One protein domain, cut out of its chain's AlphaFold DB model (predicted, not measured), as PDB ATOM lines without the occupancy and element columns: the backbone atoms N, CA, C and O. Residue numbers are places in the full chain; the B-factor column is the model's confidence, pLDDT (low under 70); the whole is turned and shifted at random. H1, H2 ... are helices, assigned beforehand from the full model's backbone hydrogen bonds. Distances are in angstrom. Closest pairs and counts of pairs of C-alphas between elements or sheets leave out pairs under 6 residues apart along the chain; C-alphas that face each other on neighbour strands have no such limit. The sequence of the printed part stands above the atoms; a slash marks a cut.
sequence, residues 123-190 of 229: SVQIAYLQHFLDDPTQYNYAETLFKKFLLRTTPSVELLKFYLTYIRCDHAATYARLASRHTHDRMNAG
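What this domain is: This is residues 123 to 190 of the 229 residues of an uncharacterized protein of Polyporus brumalis (UniProt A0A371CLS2). A short helical hairpin, H1 and H2, and the first turns of a long helix, H3, make a compact head, with residues 159 to 162 of H3 packing on H1; the rest of H3, residues 167 to 190, sticks out from this head as a long, unbent arm. The arm makes most of the length. The printed part has 68 residues with three named helices, in the order H1, H2, H3, and no named strand; the class is all helix. The whole is only just loose, close to extended, with a radius of gyration of the C-alphas of 16.3 A, and it spans 53 by 23 by 16 A.

How they stand to each other: H1, residues 123 to 133, and H2, residues 139 to 152, form a helical hairpin. They touch, with the closest C-alphas those of Phe 132 and Ala 142, 5.7 A apart. They run opposite ways at a shallow tilt of 24 degrees. H3, residues 157 to 190, only just touches H1, with 3 pairs of C-alphas within 8 A, and does so with residues 159 to 162 alone. Their closest C-alphas are those of Ile 126 and Leu 159, 6.6 A apart, and the two helices run the same way at a shallow tilt of 25 degrees. H2 and H3 are close but not clearly touching: their closest C-alphas, those of Phe 146 and Tyr 163, are 7.5 A apart. They run opposite ways at a steep tilt of 40 degrees. The three helices form an up and down bundle, each running against the one before it in the chain. In H2 and H3 every O i to N i+4 pair is within hydrogen-bond range; in H1, 5 of 7 are.

Where its parts are: H1 begins at C-alpha 123, at (-9.728, 24.945, 49.301), and measures 15.3 A from first to last C-alpha. H2 begins at C-alpha 139, at (-27.999, 25.757, 43.648), and measures 19.7 A. H3 is the longest helix, 34 residues and 48.3 A from C-alpha 157 to C-alpha 190, which lies at (-45.098, 54.524, 25.547).

The domain as a whole: The two C-alphas farthest apart are those of Thr 153 and Gly 190, 53.4 A. Without residues 167 to 190, which stand free, the body has 44 residues and spans 28 by 18 by 16 A, with a radius of gyration of 9.8 A. The printed part has no cut. The links from H1 to H2 and from H2 to H3 are both tight, with 5 and 4 residues. The mean pLDDT of the printed part is 79.5; it is under 70 at residue 169 and at residues 171 to 190.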
ATOM      1  N   SER A 123      -9.942  25.371  50.688       91.50
ATOM      2  CA  SER A 123      -9.728  24.945  49.301       91.50
ATOM      3  C   SER A 123     -10.608  23.746  48.929       91.50
ATOM      4  O   SER A 123     -11.219  23.741  47.867       91.50
ATOM      5  N   VAL A 124     -10.759  22.781  49.843       92.81
ATOM      6  CA  VAL A 124     -11.644  21.619  49.666       92.81
ATOM      7  C   VAL A 124     -13.112  22.034  49.678       92.81
ATOM      8  O   VAL A 124     -13.889  21.576  48.847       92.81
ATOM      9  N   GLN A 125     -13.506  22.902  50.614       93.25
ATOM     10  CA  GLN A 125     -14.886  23.391  50.701       93.25
ATOM     11  C   GLN A 125     -15.302  24.121  49.419       93.25
ATOM     12  O   GLN A 125     -16.421  23.943  48.945       93.25
ATOM     13  N   ILE A 126     -14.400  24.932  48.855       92.50
ATOM     14  CA  ILE A 126     -14.632  25.656  47.603       92.50
ATOM     15  C   ILE A 126     -14.732  24.679  46.430       92.50
ATOM     16  O   ILE A 126     -15.699  24.776  45.681       92.50
ATOM     17  N   ALA A 127     -13.808  23.719  46.309       92.94
ATOM     18  CA  ALA A 127     -13.863  22.689  45.266       92.94
ATOM     19  C   ALA A 127     -15.184  21.905  45.315       92.94
ATOM     20  O   ALA A 127     -15.865  21.746  44.306       92.94
ATOM     21  N   TYR A 128     -15.621  21.525  46.516       93.38
ATOM     22  CA  TYR A 128     -16.897  20.848  46.701       93.38
ATOM     23  C   TYR A 128     -18.097  21.703  46.281       93.38
ATOM     24  O   TYR A 128     -19.022  21.210  45.644       93.38
ATOM     25  N   LEU A 129     -18.088  22.997  46.617       92.44
ATOM     26  CA  LEU A 129     -19.136  23.925  46.198       92.44
ATOM     27  C   LEU A 129     -19.179  24.089  44.675       92.44
ATOM     28  O   LEU A 129     -20.273  24.161  44.124       92.44
ATOM     29  N   GLN A 130     -18.027  24.135  43.998       91.38
ATOM     30  CA  GLN A 130     -17.952  24.323  42.544       91.38
ATOM     31  C   GLN A 130     -18.753  23.261  41.778       91.38
ATOM     32  O   GLN A 130     -19.530  23.633  40.901       91.38
ATOM     33  N   HIS A 131     -18.707  21.996  42.213       90.25
ATOM     34  CA  HIS A 131     -19.482  20.890  41.620       90.25
ATOM     35  C   HIS A 131     -21.004  21.102  41.600       90.25
ATOM     36  O   HIS A 131     -21.703  20.486  40.802       90.25
ATOM     37  N   PHE A 132     -21.546  21.965  42.464       90.00
ATOM     38  CA  PHE A 132     -22.988  22.261  42.519       90.00
ATOM     39  C   PHE A 132     -23.353  23.633  41.964       90.00
ATOM     40  O   PHE A 132     -24.537  23.959  41.882       90.00
ATOM     41  N   LEU A 133     -22.359  24.460  41.643       88.25
ATOM     42  CA  LEU A 133     -22.574  25.800  41.107       88.25
ATOM     43  C   LEU A 133     -22.619  25.818  39.577       88.25
ATOM     44  O   LEU A 133     -23.132  26.790  39.015       88.25
ATOM     45  N   ASP A 134     -22.121  24.763  38.929       84.75
ATOM     46  CA  ASP A 134     -22.185  24.586  37.477       84.75
ATOM     47  C   ASP A 134     -23.618  24.285  37.005       84.75
ATOM     48  O   ASP A 134     -24.068  24.822  35.988       84.75
ATOM     49  N   ASP A 135     -24.371  23.500  37.785       83.62
ATOM     50  CA  ASP A 135     -25.739  23.098  37.461       83.62
ATOM     51  C   ASP A 135     -26.798  23.916  38.216       83.62
ATOM     52  O   ASP A 135     -26.874  23.873  39.450       83.62
ATOM     53  N   PRO A 136     -27.735  24.582  37.511       82.25
ATOM     54  CA  PRO A 136     -28.710  25.449  38.158       82.25
ATOM     55  C   PRO A 136     -29.735  24.718  39.029       82.25
ATOM     56  O   PRO A 136     -30.374  25.325  39.888       82.25
ATOM     57  N   THR A 137     -29.908  23.414  38.825       86.88
ATOM     58  CA  THR A 137     -30.802  22.574  39.630       86.88
ATOM     59  C   THR A 137     -30.250  22.328  41.034       86.88
ATOM     60  O   THR A 137     -31.028  22.126  41.967       86.88
ATOM     61  N   GLN A 138     -28.925  22.410  41.203       86.56
ATOM     62  CA  GLN A 138     -28.227  22.083  42.445       86.56
ATOM     63  C   GLN A 138     -27.908  23.310  43.311       86.56
ATOM     64  O   GLN A 138     -27.436  23.147  44.440       86.56
ATOM     65  N   TYR A 139     -28.246  24.531  42.872       87.81
ATOM     66  CA  TYR A 139     -27.999  25.757  43.648       87.81
ATOM     67  C   TYR A 139     -28.595  25.717  45.060       87.81
ATOM     68  O   TYR A 139     -27.948  26.143  46.015       87.81
ATOM     69  N   ASN A 140     -29.791  25.141  45.230       90.00
ATOM     70  CA  ASN A 140     -30.411  24.994  46.553       90.00
ATOM     71  C   ASN A 140     -29.540  24.160  47.515       90.00
ATOM     72  O   ASN A 140     -29.473  24.427  48.719       90.00
ATOM     73  N   TYR A 141     -28.857  23.145  46.982       90.56
ATOM     74  CA  TYR A 141     -27.937  22.322  47.756       90.56
ATOM     75  C   TYR A 141     -26.655  23.097  48.089       90.56
ATOM     76  O   TYR A 141     -26.250  23.129  49.252       90.56
ATOM     77  N   ALA A 142     -26.089  23.821  47.116       91.25
ATOM     78  CA  ALA A 142     -24.943  24.706  47.336       91.25
ATOM     79  C   ALA A 142     -25.214  25.760  48.429       91.25
ATOM     80  O   ALA A 142     -24.366  25.994  49.287       91.25
ATOM     81  N   GLU A 143     -26.412  26.353  48.477       90.19
ATOM     82  CA  GLU A 143     -26.792  27.287  49.548       90.19
ATOM     83  C   GLU A 143     -26.774  26.648  50.938       90.19
ATOM     84  O   GLU A 143     -26.388  27.281  51.926       90.19
ATOM     85  N   THR A 144     -27.205  25.391  51.028       93.19
ATOM     86  CA  THR A 144     -27.190  24.640  52.285       93.19
ATOM     87  C   THR A 144     -25.752  24.383  52.736       93.19
ATOM     88  O   THR A 144     -25.440  24.547  53.919       93.19
ATOM     89  N   LEU A 145     -24.853  24.077  51.796       91.62
ATOM     90  CA  LEU A 145     -23.420  23.939  52.055       91.62
ATOM     91  C   LEU A 145     -22.776  25.261  52.490       91.62
ATOM     92  O   LEU A 145     -22.069  25.281  53.495       91.62
ATOM     93  N   PHE A 146     -23.077  26.376  51.817       90.88
ATOM     94  CA  PHE A 146     -22.610  27.700  52.240       90.88
ATOM     95  C   PHE A 146     -23.018  28.003  53.682       90.88
ATOM     96  O   PHE A 146     -22.176  28.397  54.488       90.88
ATOM     97  N   LYS A 147     -24.283  27.763  54.047       90.62
ATOM     98  CA  LYS A 147     -24.756  27.935  55.430       90.62
ATOM     99  C   LYS A 147     -23.970  27.035  56.388       90.62
ATOM    100  O   LYS A 147     -23.465  27.527  57.393       90.62
ATOM    101  N   LYS A 148     -23.804  25.748  56.060       90.38
ATOM    102  CA  LYS A 148     -23.047  24.775  56.871       90.38
ATOM    103  C   LYS A 148     -21.610  25.250  57.124       90.38
ATOM    104  O   LYS A 148     -21.200  25.304  58.281       90.38
ATOM    105  N   PHE A 149     -20.873  25.640  56.085       90.00
ATOM    106  CA  PHE A 149     -19.463  26.041  56.199       90.00
ATOM    107  C   PHE A 149     -19.268  27.419  56.840       90.00
ATOM    108  O   PHE A 149     -18.313  27.618  57.586       90.00
ATOM    109  N   LEU A 150     -20.178  28.369  56.623       87.88
ATOM    110  CA  LEU A 150     -20.075  29.696  57.237       87.88
ATOM    111  C   LEU A 150     -20.482  29.708  58.719       87.88
ATOM    112  O   LEU A 150     -19.970  30.527  59.476       87.88
ATOM    113  N   LEU A 151     -21.405  28.828  59.134       85.56
ATOM    114  CA  LEU A 151     -21.919  28.775  60.510       85.56
ATOM    115  C   LEU A 151     -21.120  27.835  61.419       85.56
ATOM    116  O   LEU A 151     -20.937  28.137  62.595       85.56
ATOM    117  N   ARG A 152     -20.696  26.671  60.910       77.88
ATOM    118  CA  ARG A 152     -20.078  25.614  61.733       77.88
ATOM    119  C   ARG A 152     -18.571  25.783  61.893       77.88
ATOM    120  O   ARG A 152     -18.018  25.365  62.906       77.88
ATOM    121  N   THR A 153     -17.914  26.373  60.905       72.75
ATOM    122  CA  THR A 153     -16.468  26.608  60.893       72.75
ATOM    123  C   THR A 153     -16.194  28.102  60.901       72.75
ATOM    124  O   THR A 153     -16.939  28.864  60.292       72.75
ATOM    125  N   THR A 154     -15.133  28.539  61.589       75.00
ATOM    126  CA  THR A 154     -14.684  29.934  61.496       75.00
ATOM    127  C   THR A 154     -14.404  30.235  60.021       75.00
ATOM    128  O   THR A 154     -13.515  29.606  59.443       75.00
ATOM    129  N   PRO A 155     -15.175  31.130  59.380       76.12
ATOM    130  CA  PRO A 155     -15.152  31.244  57.932       76.12
ATOM    131  C   PRO A 155     -13.809  31.809  57.477       76.12
ATOM    132  O   PRO A 155     -13.358  32.850  57.960       76.12
ATOM    133  N   SER A 156     -13.156  31.122  56.538       86.75
ATOM    134  CA  SER A 156     -11.919  31.626  55.950       86.75
ATOM    135  C   SER A 156     -12.211  32.841  55.062       86.75
ATOM    136  O   SER A 156     -13.278  32.960  54.450       86.75
ATOM    137  N   VAL A 157     -11.238  33.747  54.943       88.94
ATOM    138  CA  VAL A 157     -11.348  34.921  54.058       88.94
ATOM    139  C   VAL A 157     -11.556  34.499  52.598       88.94
ATOM    140  O   VAL A 157     -12.227  35.199  51.842       88.94
ATOM    141  N   GLU A 158     -10.995  33.360  52.196       89.88
ATOM    142  CA  GLU A 158     -11.130  32.813  50.847       89.88
ATOM    143  C   GLU A 158     -12.562  32.342  50.564       89.88
ATOM    144  O   GLU A 158     -13.159  32.766  49.574       89.88
ATOM    145  N   LEU A 159     -13.155  31.574  51.484       90.62
ATOM    146  CA  LEU A 159     -14.539  31.117  51.374       90.62
ATOM    147  C   LEU A 159     -15.518  32.299  51.375       90.62
ATOM    148  O   LEU A 159     -16.461  32.329  50.587       90.62
ATOM    149  N   LEU A 160     -15.274  33.311  52.214       90.62
ATOM    150  CA  LEU A 160     -16.086  34.531  52.243       90.62
ATOM    151  C   LEU A 160     -16.008  35.301  50.922       90.62
ATOM    152  O   LEU A 160     -17.035  35.724  50.395       90.62
ATOM    153  N   LYS A 161     -14.807  35.470  50.355       90.19
ATOM    154  CA  LYS A 161     -14.632  36.104  49.038       90.19
ATOM    155  C   LYS A 161     -15.363  35.330  47.941       90.19
ATOM    156  O   LYS A 161     -15.990  35.953  47.080       90.19
ATOM    157  N   PHE A 162     -15.306  34.001  47.984       90.69
ATOM    158  CA  PHE A 162     -16.019  33.135  47.050       90.69
ATOM    159  C   PHE A 162     -17.540  33.319  47.164       90.69
ATOM    160  O   PHE A 162     -18.202  33.612  46.169       90.69
ATOM    161  N   TYR A 163     -18.081  33.296  48.385       90.31
ATOM    162  CA  TYR A 163     -19.502  33.529  48.652       90.31
ATOM    163  C   TYR A 163     -19.986  34.919  48.206       90.31
ATOM    164  O   TYR A 163     -21.016  35.046  47.545       90.31
ATOM    165  N   LEU A 164     -19.224  35.978  48.497       89.38
ATOM    166  CA  LEU A 164     -19.555  37.336  48.050       89.38
ATOM    167  C   LEU A 164     -19.533  37.460  46.522       89.38
ATOM    168  O   LEU A 164     -20.347  38.181  45.945       89.38
ATOM    169  N   THR A 165     -18.614  36.755  45.860       88.50
ATOM    170  CA  THR A 165     -18.551  36.711  44.394       88.50
ATOM    171  C   THR A 165     -19.775  36.006  43.817       88.50
ATOM    172  O   THR A 165     -20.374  36.534  42.881       88.50
ATOM    173  N   TYR A 166     -20.187  34.884  44.414       85.94
ATOM    174  CA  TYR A 166     -21.397  34.149  44.047       85.94
ATOM    175  C   TYR A 166     -22.655  35.028  44.139       85.94
ATOM    176  O   TYR A 166     -23.340  35.223  43.136       85.94
ATOM    177  N   ILE A 167     -22.891  35.665  45.294       86.06
ATOM    178  CA  ILE A 167     -24.012  36.601  45.501       86.06
ATOM    179  C   ILE A 167     -23.982  37.715  44.456       86.06
ATOM    180  O   ILE A 167     -24.993  38.037  43.832       86.06
ATOM    181  N   ARG A 168     -22.815  38.329  44.246       83.19
ATOM    182  CA  ARG A 168     -22.691  39.450  43.314       83.19
ATOM    183  C   ARG A 168     -23.009  39.034  41.878       83.19
ATOM    184  O   ARG A 168     -23.622  39.825  41.167       83.19
ATOM    185  N   CYS A 169     -22.620  37.833  41.454       69.56
ATOM    186  CA  CYS A 169     -22.960  37.309  40.132       69.56
ATOM    187  C   CYS A 169     -24.462  37.035  39.981       69.56
ATOM    188  O   CYS A 169     -25.040  37.452  38.976       69.56
ATOM    189  N   ASP A 170     -25.104  36.417  40.974       70.50
ATOM    190  CA  ASP A 170     -26.545  36.133  40.927       70.50
ATOM    191  C   ASP A 170     -27.387  37.423  40.901       70.50
ATOM    192  O   ASP A 170     -28.236  37.629  40.022       70.50
ATOM    193  N   HIS A 171     -27.063  38.380  41.778       61.34
ATOM    194  CA  HIS A 171     -27.715  39.686  41.780       61.34
ATOM    195  C   HIS A 171     -27.422  40.477  40.499       61.34
ATOM    196  O   HIS A 171     -28.323  41.105  39.956       61.34
ATOM    197  N   ALA A 172     -26.204  40.449  39.955       60.88
ATOM    198  CA  ALA A 172     -25.903  41.156  38.708       60.88
ATOM    199  C   ALA A 172     -26.688  40.589  37.512       60.88
ATOM    200  O   ALA A 172     -27.232  41.357  36.712       60.88
ATOM    201  N   ALA A 173     -26.797  39.262  37.403       59.59
ATOM    202  CA  ALA A 173     -27.562  38.609  36.345       59.59
ATOM    203  C   ALA A 173     -29.064  38.915  36.454       59.59
ATOM    204  O   ALA A 173     -29.722  39.192  35.446       59.59
ATOM    205  N   THR A 174     -29.612  38.920  37.669       60.12
ATOM    206  CA  THR A 174     -31.018  39.269  37.913       60.12
ATOM    207  C   THR A 174     -31.288  40.761  37.704       60.12
ATOM    208  O   THR A 174     -32.248  41.099  37.011       60.12
ATOM    209  N   TYR A 175     -30.420  41.664  38.173       57.66
ATOM    210  CA  TYR A 175     -30.550  43.107  37.937       57.66
ATOM    211  C   TYR A 175     -30.456  43.471  36.450       57.66
ATOM    212  O   TYR A 175     -31.266  44.265  35.972       57.66
ATOM    213  N   ALA A 176     -29.543  42.867  35.684       60.69
ATOM    214  CA  ALA A 176     -29.448  43.098  34.239       60.69
ATOM    215  C   ALA A 176     -30.717  42.639  33.489       60.69
ATOM    216  O   ALA A 176     -31.205  43.325  32.581       60.69
ATOM    217  N   ARG A 177     -31.300  41.505  33.901       59.41
ATOM    218  CA  ARG A 177     -32.564  40.984  33.350       59.41
ATOM    219  C   ARG A 177     -33.763  41.858  33.729       59.41
ATOM    220  O   ARG A 177     -34.607  42.129  32.874       59.41
ATOM    221  N   LEU A 178     -33.831  42.337  34.971       59.91
ATOM    222  CA  LEU A 178     -34.896  43.231  35.442       59.91
ATOM    223  C   LEU A 178     -34.824  44.610  34.781       59.91
ATOM    224  O   LEU A 178     -35.851  45.122  34.339       59.91
ATOM    225  N   ALA A 179     -33.626  45.176  34.628       61.25
ATOM    226  CA  ALA A 179     -33.427  46.437  33.920       61.25
ATOM    227  C   ALA A 179     -33.900  46.346  32.460       61.25
ATOM    228  O   ALA A 179     -34.589  47.244  31.981       61.25
ATOM    229  N   SER A 180     -33.605  45.232  31.782       63.41
ATOM    230  CA  SER A 180     -34.029  44.994  30.395       63.41
ATOM    231  C   SER A 180     -35.545  44.783  30.256       63.41
ATOM    232  O   SER A 180     -36.151  45.242  29.292       63.41
ATOM    233  N   ARG A 181     -36.195  44.125  31.227       62.62
ATOM    234  CA  ARG A 181     -37.663  43.997  31.249       62.62
ATOM    235  C   ARG A 181     -38.347  45.330  31.514       62.62
ATOM    236  O   ARG A 181     -39.296  45.662  30.817       62.62
ATOM    237  N   HIS A 182     -37.848  46.104  32.473       61.19
ATOM    238  CA  HIS A 182     -38.395  47.420  32.780       61.19
ATOM    239  C   HIS A 182     -38.266  48.383  31.588       61.19
ATOM    240  O   HIS A 182     -39.196  49.131  31.303       61.19
ATOM    241  N   THR A 183     -37.155  48.360  30.839       67.44
ATOM    242  CA  THR A 183     -37.029  49.180  29.620       67.44
ATOM    243  C   THR A 183     -37.955  48.710  28.502       67.44
ATOM    244  O   THR A 183     -38.544  49.556  27.829       67.44
ATOM    245  N   HIS A 184     -38.127  47.398  28.318       63.78
ATOM    246  CA  HIS A 184     -39.067  46.852  27.338       63.78
ATOM    247  C   HIS A 184     -40.523  47.218  27.672       63.78
ATOM    248  O   HIS A 184     -41.249  47.703  26.806       63.78
ATOM    249  N   ASP A 185     -40.923  47.088  28.937       62.50
ATOM    250  CA  ASP A 185     -42.267  47.426  29.415       62.50
ATOM    251  C   ASP A 185     -42.551  48.936  29.305       62.50
ATOM    252  O   ASP A 185     -43.613  49.358  28.846       62.50
ATOM    253  N   ARG A 186     -41.548  49.782  29.585       55.59
ATOM    254  CA  ARG A 186     -41.653  51.242  29.420       55.59
ATOM    255  C   ARG A 186     -41.750  51.682  27.956       55.59
ATOM    256  O   ARG A 186     -42.379  52.701  27.679       55.59
ATOM    257  N   MET A 187     -41.134  50.952  27.022       62.88
ATOM    258  CA  MET A 187     -41.277  51.221  25.584       62.88
ATOM    259  C   MET A 187     -42.642  50.769  25.050       62.88
ATOM    260  O   MET A 187     -43.247  51.508  24.280       62.88
ATOM    261  N   ASN A 188     -43.176  49.637  25.521       60.22
ATOM    262  CA  ASN A 188     -44.511  49.157  25.146       60.22
ATOM    263  C   ASN A 188     -45.639  50.050  25.714       60.22
ATOM    264  O   ASN A 188     -46.590  50.390  25.017       60.22
ATOM    265  N   ALA A 189     -45.498  50.535  26.954       57.50
ATOM    266  CA  ALA A 189     -46.436  51.488  27.557       57.50
ATOM    267  C   ALA A 189     -46.381  52.898  26.922       57.50
ATOM    268  O   ALA A 189     -47.341  53.664  27.022       57.50
ATOM    269  N   GLY A 190     -45.277  53.248  26.250       54.38
ATOM    270  CA  GLY A 190     -45.098  54.524  25.547       54.38
ATOM    271  C   GLY A 190     -45.751  54.598  24.161       54.38
ATOM    272  O   GLY A 190     -45.948  55.701  23.651       54.38
TER     273      GLY A 190